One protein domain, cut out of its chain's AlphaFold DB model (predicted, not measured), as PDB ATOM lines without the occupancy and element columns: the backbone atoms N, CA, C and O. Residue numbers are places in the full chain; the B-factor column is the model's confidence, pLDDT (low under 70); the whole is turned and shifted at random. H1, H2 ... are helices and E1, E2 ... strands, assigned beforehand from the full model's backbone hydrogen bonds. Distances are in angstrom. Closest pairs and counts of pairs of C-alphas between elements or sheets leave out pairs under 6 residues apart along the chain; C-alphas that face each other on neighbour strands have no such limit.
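What this domain is: This is residues 5 to 62 of the 63 residues of an uncharacterized protein of marine sediment metagenome (UniProt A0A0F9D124). A ribbon of two parallel strands, E1 and E2, has the long helix H1 running back along one face, while the short helix H2 packs over the other face at the end where the strands finish. At the opposite end of the ribbon, residues 33 to 42 make a wide loop from H1 to E2. The printed part has 58 residues, with two named strands and two named helices in the order E1, H1, E2, H2, and its class is mixed, helices and strands. It is loose, with a radius of gyration of the C-alphas of 13.4 A, and flat, spanning 37 by 29 by 10 A.

Where its parts are: E1, residues 5 to 11, begins at C-alpha 5 (1.137, 8.700, -22.120) and is 20.0 A long. H1, residues 16 to 32, is 24.4 A long and begins at C-alpha 16 (-9.364, -2.300, -40.072). E2, residues 43 to 50, is 23.3 A long. H2, residues 52 to 60, ends at C-alpha 60 (-2.912, 24.163, -39.347).

How they stand to each other: E1 and E2 are parallel neighbours at 17 degrees, with N 9 and O 47 2.8 A apart and N 47 and O 7 2.9 A apart, within hydrogen-bond range. E1, H1 and E2 form a strand-helix-strand unit, two parallel neighbour strands with a helix between them in the chain, and its crossover is left-handed. The closest C-alphas of E1 and H1, those of Val 6 and Val 26, are 6.1 A apart. H1 and E2 are near each other, with 12 pairs of C-alphas within 10 A. The closest C-alphas of E1 and H2, those of Tyr 11 and Leu 54, are 6.5 A apart. H1 and H2 are apart. In H1 and H2 every O i to N i+4 pair is within hydrogen-bond range.

The domain as a whole: The two C-alphas farthest apart, those of Ile 37 and Phe 53, are 37.9 A apart. The printed part has no cut, and no link is long. Residues 34 to 42 and 61 to 62 have pLDDT under 70.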
ATOM      1  N   THR A   5       2.450   9.109 -21.599       77.56
ATOM      2  CA  THR A   5       1.137   8.700 -22.120       77.56
ATOM      3  C   THR A   5       1.225   8.535 -23.630       77.56
ATOM      4  O   THR A   5       1.829   9.372 -24.299       77.56
ATOM      5  N   VAL A   6       0.636   7.465 -24.165       81.25
ATOM      6  CA  VAL A   6       0.611   7.175 -25.605       81.25
ATOM      7  C   VAL A   6      -0.841   7.159 -26.065       81.25
ATOM      8  O   VAL A   6      -1.672   6.492 -25.449       81.25
ATOM      9  N   ARG A   7      -1.159   7.914 -27.117       84.38
ATOM     10  CA  ARG A   7      -2.477   7.907 -27.765       84.38
ATOM     11  C   ARG A   7      -2.313   7.858 -29.278       84.38
ATOM     12  O   ARG A   7      -1.420   8.515 -29.806       84.38
ATOM     13  N   ALA A   8      -3.199   7.126 -29.943       86.12
ATOM     14  CA  ALA A   8      -3.363   7.176 -31.388       86.12
ATOM     15  C   ALA A   8      -4.694   7.849 -31.736       86.12
ATOM     16  O   ALA A   8      -5.679   7.715 -31.005       86.12
ATOM     17  N   SER A   9      -4.714   8.602 -32.825       88.25
ATOM     18  CA  SER A   9      -5.909   9.220 -33.393       88.25
ATOM     19  C   SER A   9      -5.899   8.984 -34.895       88.25
ATOM     20  O   SER A   9      -4.852   9.102 -35.536       88.25
ATOM     21  N   THR A  10      -7.049   8.578 -35.427       88.25
ATOM     22  CA  THR A  10      -7.208   8.247 -36.838       88.25
ATOM     23  C   THR A  10      -8.109   9.242 -37.548       88.25
ATOM     24  O   THR A  10      -9.095   9.708 -36.976       88.25
ATOM     25  N   TYR A  11      -7.763   9.565 -38.794       87.69
ATOM     26  CA  TYR A  11      -8.455  10.572 -39.595       87.69
ATOM     27  C   TYR A  11      -8.825  10.019 -40.972       87.69
ATOM     28  O   TYR A  11      -8.009   9.413 -41.666       87.69
ATOM     29  N   GLY A  12     -10.084  10.214 -41.365       86.62
ATOM     30  CA  GLY A  12     -10.632   9.641 -42.592       86.62
ATOM     31  C   GLY A  12     -10.905   8.133 -42.503       86.62
ATOM     32  O   GLY A  12     -11.034   7.554 -41.422       86.62
ATOM     33  N   GLY A  13     -11.048   7.491 -43.665       87.94
ATOM     34  CA  GLY A  13     -11.340   6.061 -43.771       87.94
ATOM     35  C   GLY A  13     -10.094   5.202 -43.569       87.94
ATOM     36  O   GLY A  13      -9.421   4.865 -44.540       87.94
ATOM     37  N   VAL A  14      -9.796   4.819 -42.326       88.94
ATOM     38  CA  VAL A  14      -8.675   3.918 -42.013       88.94
ATOM     39  C   VAL A  14      -9.125   2.449 -42.093       88.94
ATOM     40  O   VAL A  14     -10.066   2.064 -41.397       88.94
ATOM     41  N   PRO A  15      -8.468   1.598 -42.909       93.44
ATOM     42  CA  PRO A  15      -8.765   0.168 -42.971       93.44
ATOM     43  C   PRO A  15      -8.564  -0.550 -41.627       93.44
ATOM     44  O   PRO A  15      -7.633  -0.248 -40.879       93.44
ATOM     45  N   GLU A  16      -9.379  -1.571 -41.352       93.19
ATOM     46  CA  GLU A  16      -9.364  -2.300 -40.072       93.19
ATOM     47  C   GLU A  16      -7.982  -2.882 -39.722       93.19
ATOM     48  O   GLU A  16      -7.526  -2.790 -38.584       93.19
ATOM     49  N   ASN A  17      -7.263  -3.431 -40.705       93.94
ATOM     50  CA  ASN A  17      -5.924  -3.979 -40.493       93.94
ATOM     51  C   ASN A  17      -4.898  -2.908 -40.080       93.94
ATOM     52  O   ASN A  17      -3.973  -3.208 -39.325       93.94
ATOM     53  N   GLN A  18      -5.053  -1.668 -40.553       91.94
ATOM     54  CA  GLN A  18      -4.205  -0.552 -40.134       91.94
ATOM     55  C   GLN A  18      -4.550  -0.109 -38.713       91.94
ATOM     56  O   GLN A  18      -3.638   0.084 -37.912       91.94
ATOM     57  N   GLN A  19      -5.842  -0.045 -38.366       92.50
ATOM     58  CA  GLN A  19      -6.280   0.238 -36.996       92.50
ATOM     59  C   GLN A  19      -5.704  -0.784 -36.003       92.50
ATOM     60  O   GLN A  19      -5.094  -0.400 -35.010       92.50
ATOM     61  N   GLN A  20      -5.779  -2.079 -36.323       93.69
ATOM     62  CA  GLN A  20      -5.174  -3.135 -35.502       93.69
ATOM     63  C   GLN A  20      -3.649  -2.971 -35.362       93.69
ATOM     64  O   GLN A  20      -3.075  -3.278 -34.315       93.69
ATOM     65  N   GLY A  21      -2.969  -2.498 -36.412       94.38
ATOM     66  CA  GLY A  21      -1.544  -2.174 -36.366       94.38
ATOM     67  C   GLY A  21      -1.236  -1.014 -35.413       94.38
ATOM     68  O   GLY A  21      -0.318  -1.121 -34.599       94.38
ATOM     69  N   LEU A  22      -2.029   0.058 -35.470       93.50
ATOM     70  CA  LEU A  22      -1.906   1.213 -34.579       93.50
ATOM     71  C   LEU A  22      -2.131   0.827 -33.117       93.50
ATOM     72  O   LEU A  22      -1.333   1.203 -32.258       93.50
ATOM     73  N   ASP A  23      -3.150   0.014 -32.841       91.88
ATOM     74  CA  ASP A  23      -3.446  -0.463 -31.489       91.88
ATOM     75  C   ASP A  23      -2.258  -1.246 -30.905       91.88
ATOM     76  O   ASP A  23      -1.856  -1.018 -29.760       91.88
ATOM     77  N   ARG A  24      -1.614  -2.099 -31.717       94.44
ATOM     78  CA  ARG A  24      -0.394  -2.828 -31.320       94.44
ATOM     79  C   ARG A  24       0.783  -1.897 -31.038       94.44
ATOM     80  O   ARG A  24       1.544  -2.152 -30.104       94.44
ATOM     81  N   ILE A  25       0.953  -0.831 -31.824       91.31
ATOM     82  CA  ILE A  25       2.011   0.167 -31.600       91.31
ATOM     83  C   ILE A  25       1.783   0.884 -30.266       91.31
ATOM     84  O   ILE A  25       2.715   0.998 -29.468       91.31
ATOM     85  N   VAL A  26       0.550   1.326 -29.997       89.31
ATOM     86  CA  VAL A  26       0.186   1.976 -28.730       89.31
ATOM     87  C   VAL A  26       0.464   1.047 -27.553       89.31
ATOM     88  O   VAL A  26       1.106   1.461 -26.587       89.31
ATOM     89  N   GLU A  27       0.039  -0.213 -27.644       87.69
ATOM     90  CA  GLU A  27       0.263  -1.215 -26.602       87.69
ATOM     91  C   GLU A  27       1.759  -1.447 -26.345       87.69
ATOM     92  O   GLU A  27       2.204  -1.452 -25.193       87.69
ATOM     93  N   TYR A  28       2.546  -1.612 -27.411       88.69
ATOM     94  CA  TYR A  28       3.984  -1.836 -27.306       88.69
ATOM     95  C   TYR A  28       4.690  -0.653 -26.639       88.69
ATOM     96  O   TYR A  28       5.461  -0.846 -25.697       88.69
ATOM     97  N   LEU A  29       4.390   0.575 -27.072       85.06
ATOM     98  CA  LEU A  29       4.973   1.786 -26.499       85.06
ATOM     99  C   LEU A  29       4.549   1.982 -25.041       85.06
ATOM    100  O   LEU A  29       5.393   2.285 -24.203       85.06
ATOM    101  N   ALA A  30       3.278   1.756 -24.706       80.69
ATOM    102  CA  ALA A  30       2.795   1.864 -23.331       80.69
ATOM    103  C   ALA A  30       3.499   0.871 -22.387       80.69
ATOM    104  O   ALA A  30       3.839   1.226 -21.257       80.69
ATOM    105  N   LYS A  31       3.762  -0.357 -22.858       80.00
ATOM    106  CA  LYS A  31       4.516  -1.378 -22.112       80.00
ATOM    107  C   LYS A  31       5.994  -1.009 -21.972       80.00
ATOM    108  O   LYS A  31       6.527  -1.038 -20.862       80.00
ATOM    109  N   ALA A  32       6.640  -0.653 -23.082       78.56
ATOM    110  CA  ALA A  32       8.065  -0.335 -23.135       78.56
ATOM    111  C   ALA A  32       8.419   0.917 -22.320       78.56
ATOM    112  O   ALA A  32       9.488   0.986 -21.720       78.56
ATOM    113  N   LEU A  33       7.511   1.893 -22.265       76.38
ATOM    114  CA  LEU A  33       7.709   3.170 -21.576       76.38
ATOM    115  C   LEU A  33       7.191   3.161 -20.131       76.38
ATOM    116  O   LEU A  33       6.911   4.236 -19.603       76.38
ATOM    117  N   THR A  34       7.054   1.970 -19.528       64.44
ATOM    118  CA  THR A  34       6.425   1.677 -18.225       64.44
ATOM    119  C   THR A  34       6.191   2.935 -17.371       64.44
ATOM    120  O   THR A  34       7.134   3.459 -16.766       64.44
ATOM    121  N   PRO A  35       4.956   3.468 -17.324       60.91
ATOM    122  CA  PRO A  35       4.692   4.705 -16.615       60.91
ATOM    123  C   PRO A  35       4.871   4.468 -15.113       60.91
ATOM    124  O   PRO A  35       4.134   3.711 -14.488       60.91
ATOM    125  N   GLY A  36       5.860   5.138 -14.519       57.38
ATOM    126  CA  GLY A  36       5.863   5.379 -13.077       57.38
ATOM    127  C   GLY A  36       4.628   6.194 -12.663       57.38
ATOM    128  O   GLY A  36       3.875   6.666 -13.514       57.38
ATOM    129  N   ILE A  37       4.426   6.369 -11.355       55.19
ATOM    130  CA  ILE A  37       3.314   7.136 -10.757       55.19
ATOM    131  C   ILE A  37       3.022   8.403 -11.576       55.19
ATOM    132  O   ILE A  37       3.921   9.229 -11.752       55.19
ATOM    133  N   MET A  38       1.783   8.542 -12.074       53.88
ATOM    134  CA  MET A  38       1.341   9.694 -12.868       53.88
ATOM    135  C   MET A  38       1.615  10.999 -12.114       53.88
ATOM    136  O   MET A  38       0.941  11.319 -11.141       53.88
ATOM    137  N   LEU A  39       2.610  11.752 -12.580       53.03
ATOM    138  CA  LEU A  39       2.893  13.109 -12.131       53.03
ATOM    139  C   LEU A  39       2.515  14.080 -13.257       53.03
ATOM    140  O   LEU A  39       2.776  13.763 -14.416       53.03
ATOM    141  N   PRO A  40       1.966  15.266 -12.937       56.56
ATOM    142  CA  PRO A  40       1.390  16.223 -13.895       56.56
ATOM    143  C   PRO A  40       2.349  16.774 -14.972       56.56
ATOM    144  O   PRO A  40       1.918  17.503 -15.856       56.56
ATOM    145  N   SER A  41       3.635  16.409 -14.946       55.25
ATOM    146  CA  SER A  41       4.622  16.695 -15.998       55.25
ATOM    147  C   SER A  41       4.933  15.455 -16.855       55.25
ATOM    148  O   SER A  41       6.098  15.078 -17.012       55.25
ATOM    149  N   THR A  42       3.895  14.771 -17.330       62.78
ATOM    150  CA  THR A  42       3.945  13.578 -18.188       62.78
ATOM    151  C   THR A  42       4.443  13.948 -19.586       62.78
ATOM    152  O   THR A  42       3.939  14.896 -20.184       62.78
ATOM    153  N   ALA A  43       5.398  13.202 -20.146       70.19
ATOM    154  CA  ALA A  43       5.654  13.307 -21.584       70.19
ATOM    155  C   ALA A  43       4.469  12.672 -22.339       70.19
ATOM    156  O   ALA A  43       3.877  11.694 -21.870       70.19
ATOM    157  N   ARG A  44       4.081  13.233 -23.485       76.25
ATOM    158  CA  ARG A  44       2.954  12.740 -24.288       76.25
ATOM    159  C   ARG A  44       3.452  12.358 -25.674       76.25
ATOM    160  O   ARG A  44       4.076  13.171 -26.342       76.25
ATOM    161  N   ILE A  45       3.145  11.134 -26.085       82.94
ATOM    162  CA  ILE A  45       3.303  10.658 -27.457       82.94
ATOM    163  C   ILE A  45       1.911  10.637 -28.085       82.94
ATOM    164  O   ILE A  45       0.993  10.000 -27.561       82.94
ATOM    165  N   VAL A  46       1.762  11.352 -29.196       84.94
ATOM    166  CA  VAL A  46       0.560  11.340 -30.033       84.94
ATOM    167  C   VAL A  46       0.946  10.772 -31.389       84.94
ATOM    168  O   VAL A  46       1.941  11.197 -31.970       84.94
ATOM    169  N   ILE A  47       0.189   9.781 -31.850       89.31
ATOM    170  CA  ILE A  47       0.315   9.195 -33.182       89.31
ATOM    171  C   ILE A  47      -0.932   9.592 -33.961       89.31
ATOM    172  O   ILE A  47      -2.039   9.214 -33.582       89.31
ATOM    173  N   GLU A  48      -0.749  10.345 -35.033       90.69
ATOM    174  CA  GLU A  48      -1.818  10.751 -35.942       90.69
ATOM    175  C   GLU A  48      -1.661   9.957 -37.235       90.69
ATOM    176  O   GLU A  48      -0.557   9.861 -37.778       90.69
ATOM    177  N   TRP A  49      -2.741   9.317 -37.684       91.94
ATOM    178  CA  TRP A  49      -2.708   8.422 -38.838       91.94
ATOM    179  C   TRP A  49      -3.967   8.561 -39.679       91.94
ATOM    180  O   TRP A  49      -5.074   8.502 -39.154       91.94
ATOM    181  N   GLY A  50      -3.836   8.702 -40.989       89.12
ATOM    182  CA  GLY A  50      -5.003   8.930 -41.821       89.12
ATOM    183  C   GLY A  50      -4.673   9.514 -43.176       89.12
ATOM    184  O   GLY A  50      -3.526   9.478 -43.615       89.12
ATOM    185  N   ASP A  51      -5.715  10.032 -43.812       91.00
ATOM    186  CA  ASP A  51      -5.609  10.784 -45.056       91.00
ATOM    187  C   ASP A  51      -4.711  12.019 -44.878       91.00
ATOM    188  O   ASP A  51      -4.844  12.753 -43.898       91.00
ATOM    189  N   GLU A  52      -3.788  12.224 -45.816       86.44
ATOM    190  CA  GLU A  52      -2.779  13.285 -45.750       86.44
ATOM    191  C   GLU A  52      -3.410  14.680 -45.731       86.44
ATOM    192  O   GLU A  52      -2.995  15.514 -44.932       86.44
ATOM    193  N   PHE A  53      -4.471  14.904 -46.511       88.38
ATOM    194  CA  PHE A  53      -5.161  16.191 -46.557       88.38
ATOM    195  C   PHE A  53      -5.841  16.506 -45.219       88.38
ATOM    196  O   PHE A  53      -5.698  17.601 -44.683       88.38
ATOM    197  N   LEU A  54      -6.525  15.522 -44.625       85.06
ATOM    198  CA  LEU A  54      -7.163  15.705 -43.316       85.06
ATOM    199  C   LEU A  54      -6.133  15.925 -42.201       85.06
ATOM    200  O   LEU A  54      -6.374  16.701 -41.280       85.06
ATOM    201  N   LEU A  55      -4.984  15.245 -42.270       86.06
ATOM    202  CA  LEU A  55      -3.879  15.442 -41.330       86.06
ATOM    203  C   LEU A  55      -3.267  16.846 -41.436       86.06
ATOM    204  O   LEU A  55      -2.856  17.402 -40.417       86.06
ATOM    205  N   GLU A  56      -3.195  17.414 -42.640       85.56
ATOM    206  CA  GLU A  56      -2.745  18.792 -42.856       85.56
ATOM    207  C   GLU A  56      -3.709  19.811 -42.237       85.56
ATOM    208  O   GLU A  56      -3.250  20.675 -41.492       85.56
ATOM    209  N   GLU A  57      -5.027  19.655 -42.418       84.38
ATOM    210  CA  GLU A  57      -6.031  20.550 -41.811       84.38
ATOM    211  C   GLU A  57      -5.888  20.632 -40.278       84.38
ATOM    212  O   GLU A  57      -5.905  21.710 -39.688       84.38
ATOM    213  N   ILE A  58      -5.669  19.494 -39.612       80.81
ATOM    214  CA  ILE A  58      -5.535  19.440 -38.145       80.81
ATOM    215  C   ILE A  58      -4.245  20.106 -37.660       80.81
ATOM    216  O   ILE A  58      -4.201  20.651 -36.555       80.81
ATOM    217  N   ARG A  59      -3.179  20.049 -38.464       77.12
ATOM    218  CA  ARG A  59      -1.897  20.680 -38.135       77.12
ATOM    219  C   ARG A  59      -1.962  22.193 -38.233       77.12
ATOM    220  O   ARG A  59      -1.305  22.858 -37.437       77.12
ATOM    221  N   GLU A  60      -2.721  22.720 -39.187       70.44
ATOM    222  CA  GLU A  60      -2.912  24.163 -39.347       70.44
ATOM    223  C   GLU A  60      -3.788  24.764 -38.234       70.44
ATOM    224  O   GLU A  60      -3.564  25.907 -37.837       70.44
ATOM    225  N   ASP A  61      -4.703  23.974 -37.660       58.88
ATOM    226  CA  ASP A  61      -5.558  24.359 -36.522       58.88
ATOM    227  C   ASP A  61      -4.905  24.159 -35.133       58.88
ATOM    228  O   ASP A  61      -5.513  24.467 -34.098       58.88
ATOM    229  N   ALA A  62      -3.675  23.640 -35.067       56.88
ATOM    230  CA  ALA A  62      -2.965  23.449 -33.804       56.88
ATOM    231  C   ALA A  62      -2.388  24.792 -33.279       56.88
ATOM    232  O   ALA A  62      -1.631  25.441 -34.001       56.88
TER     233      ALA A  62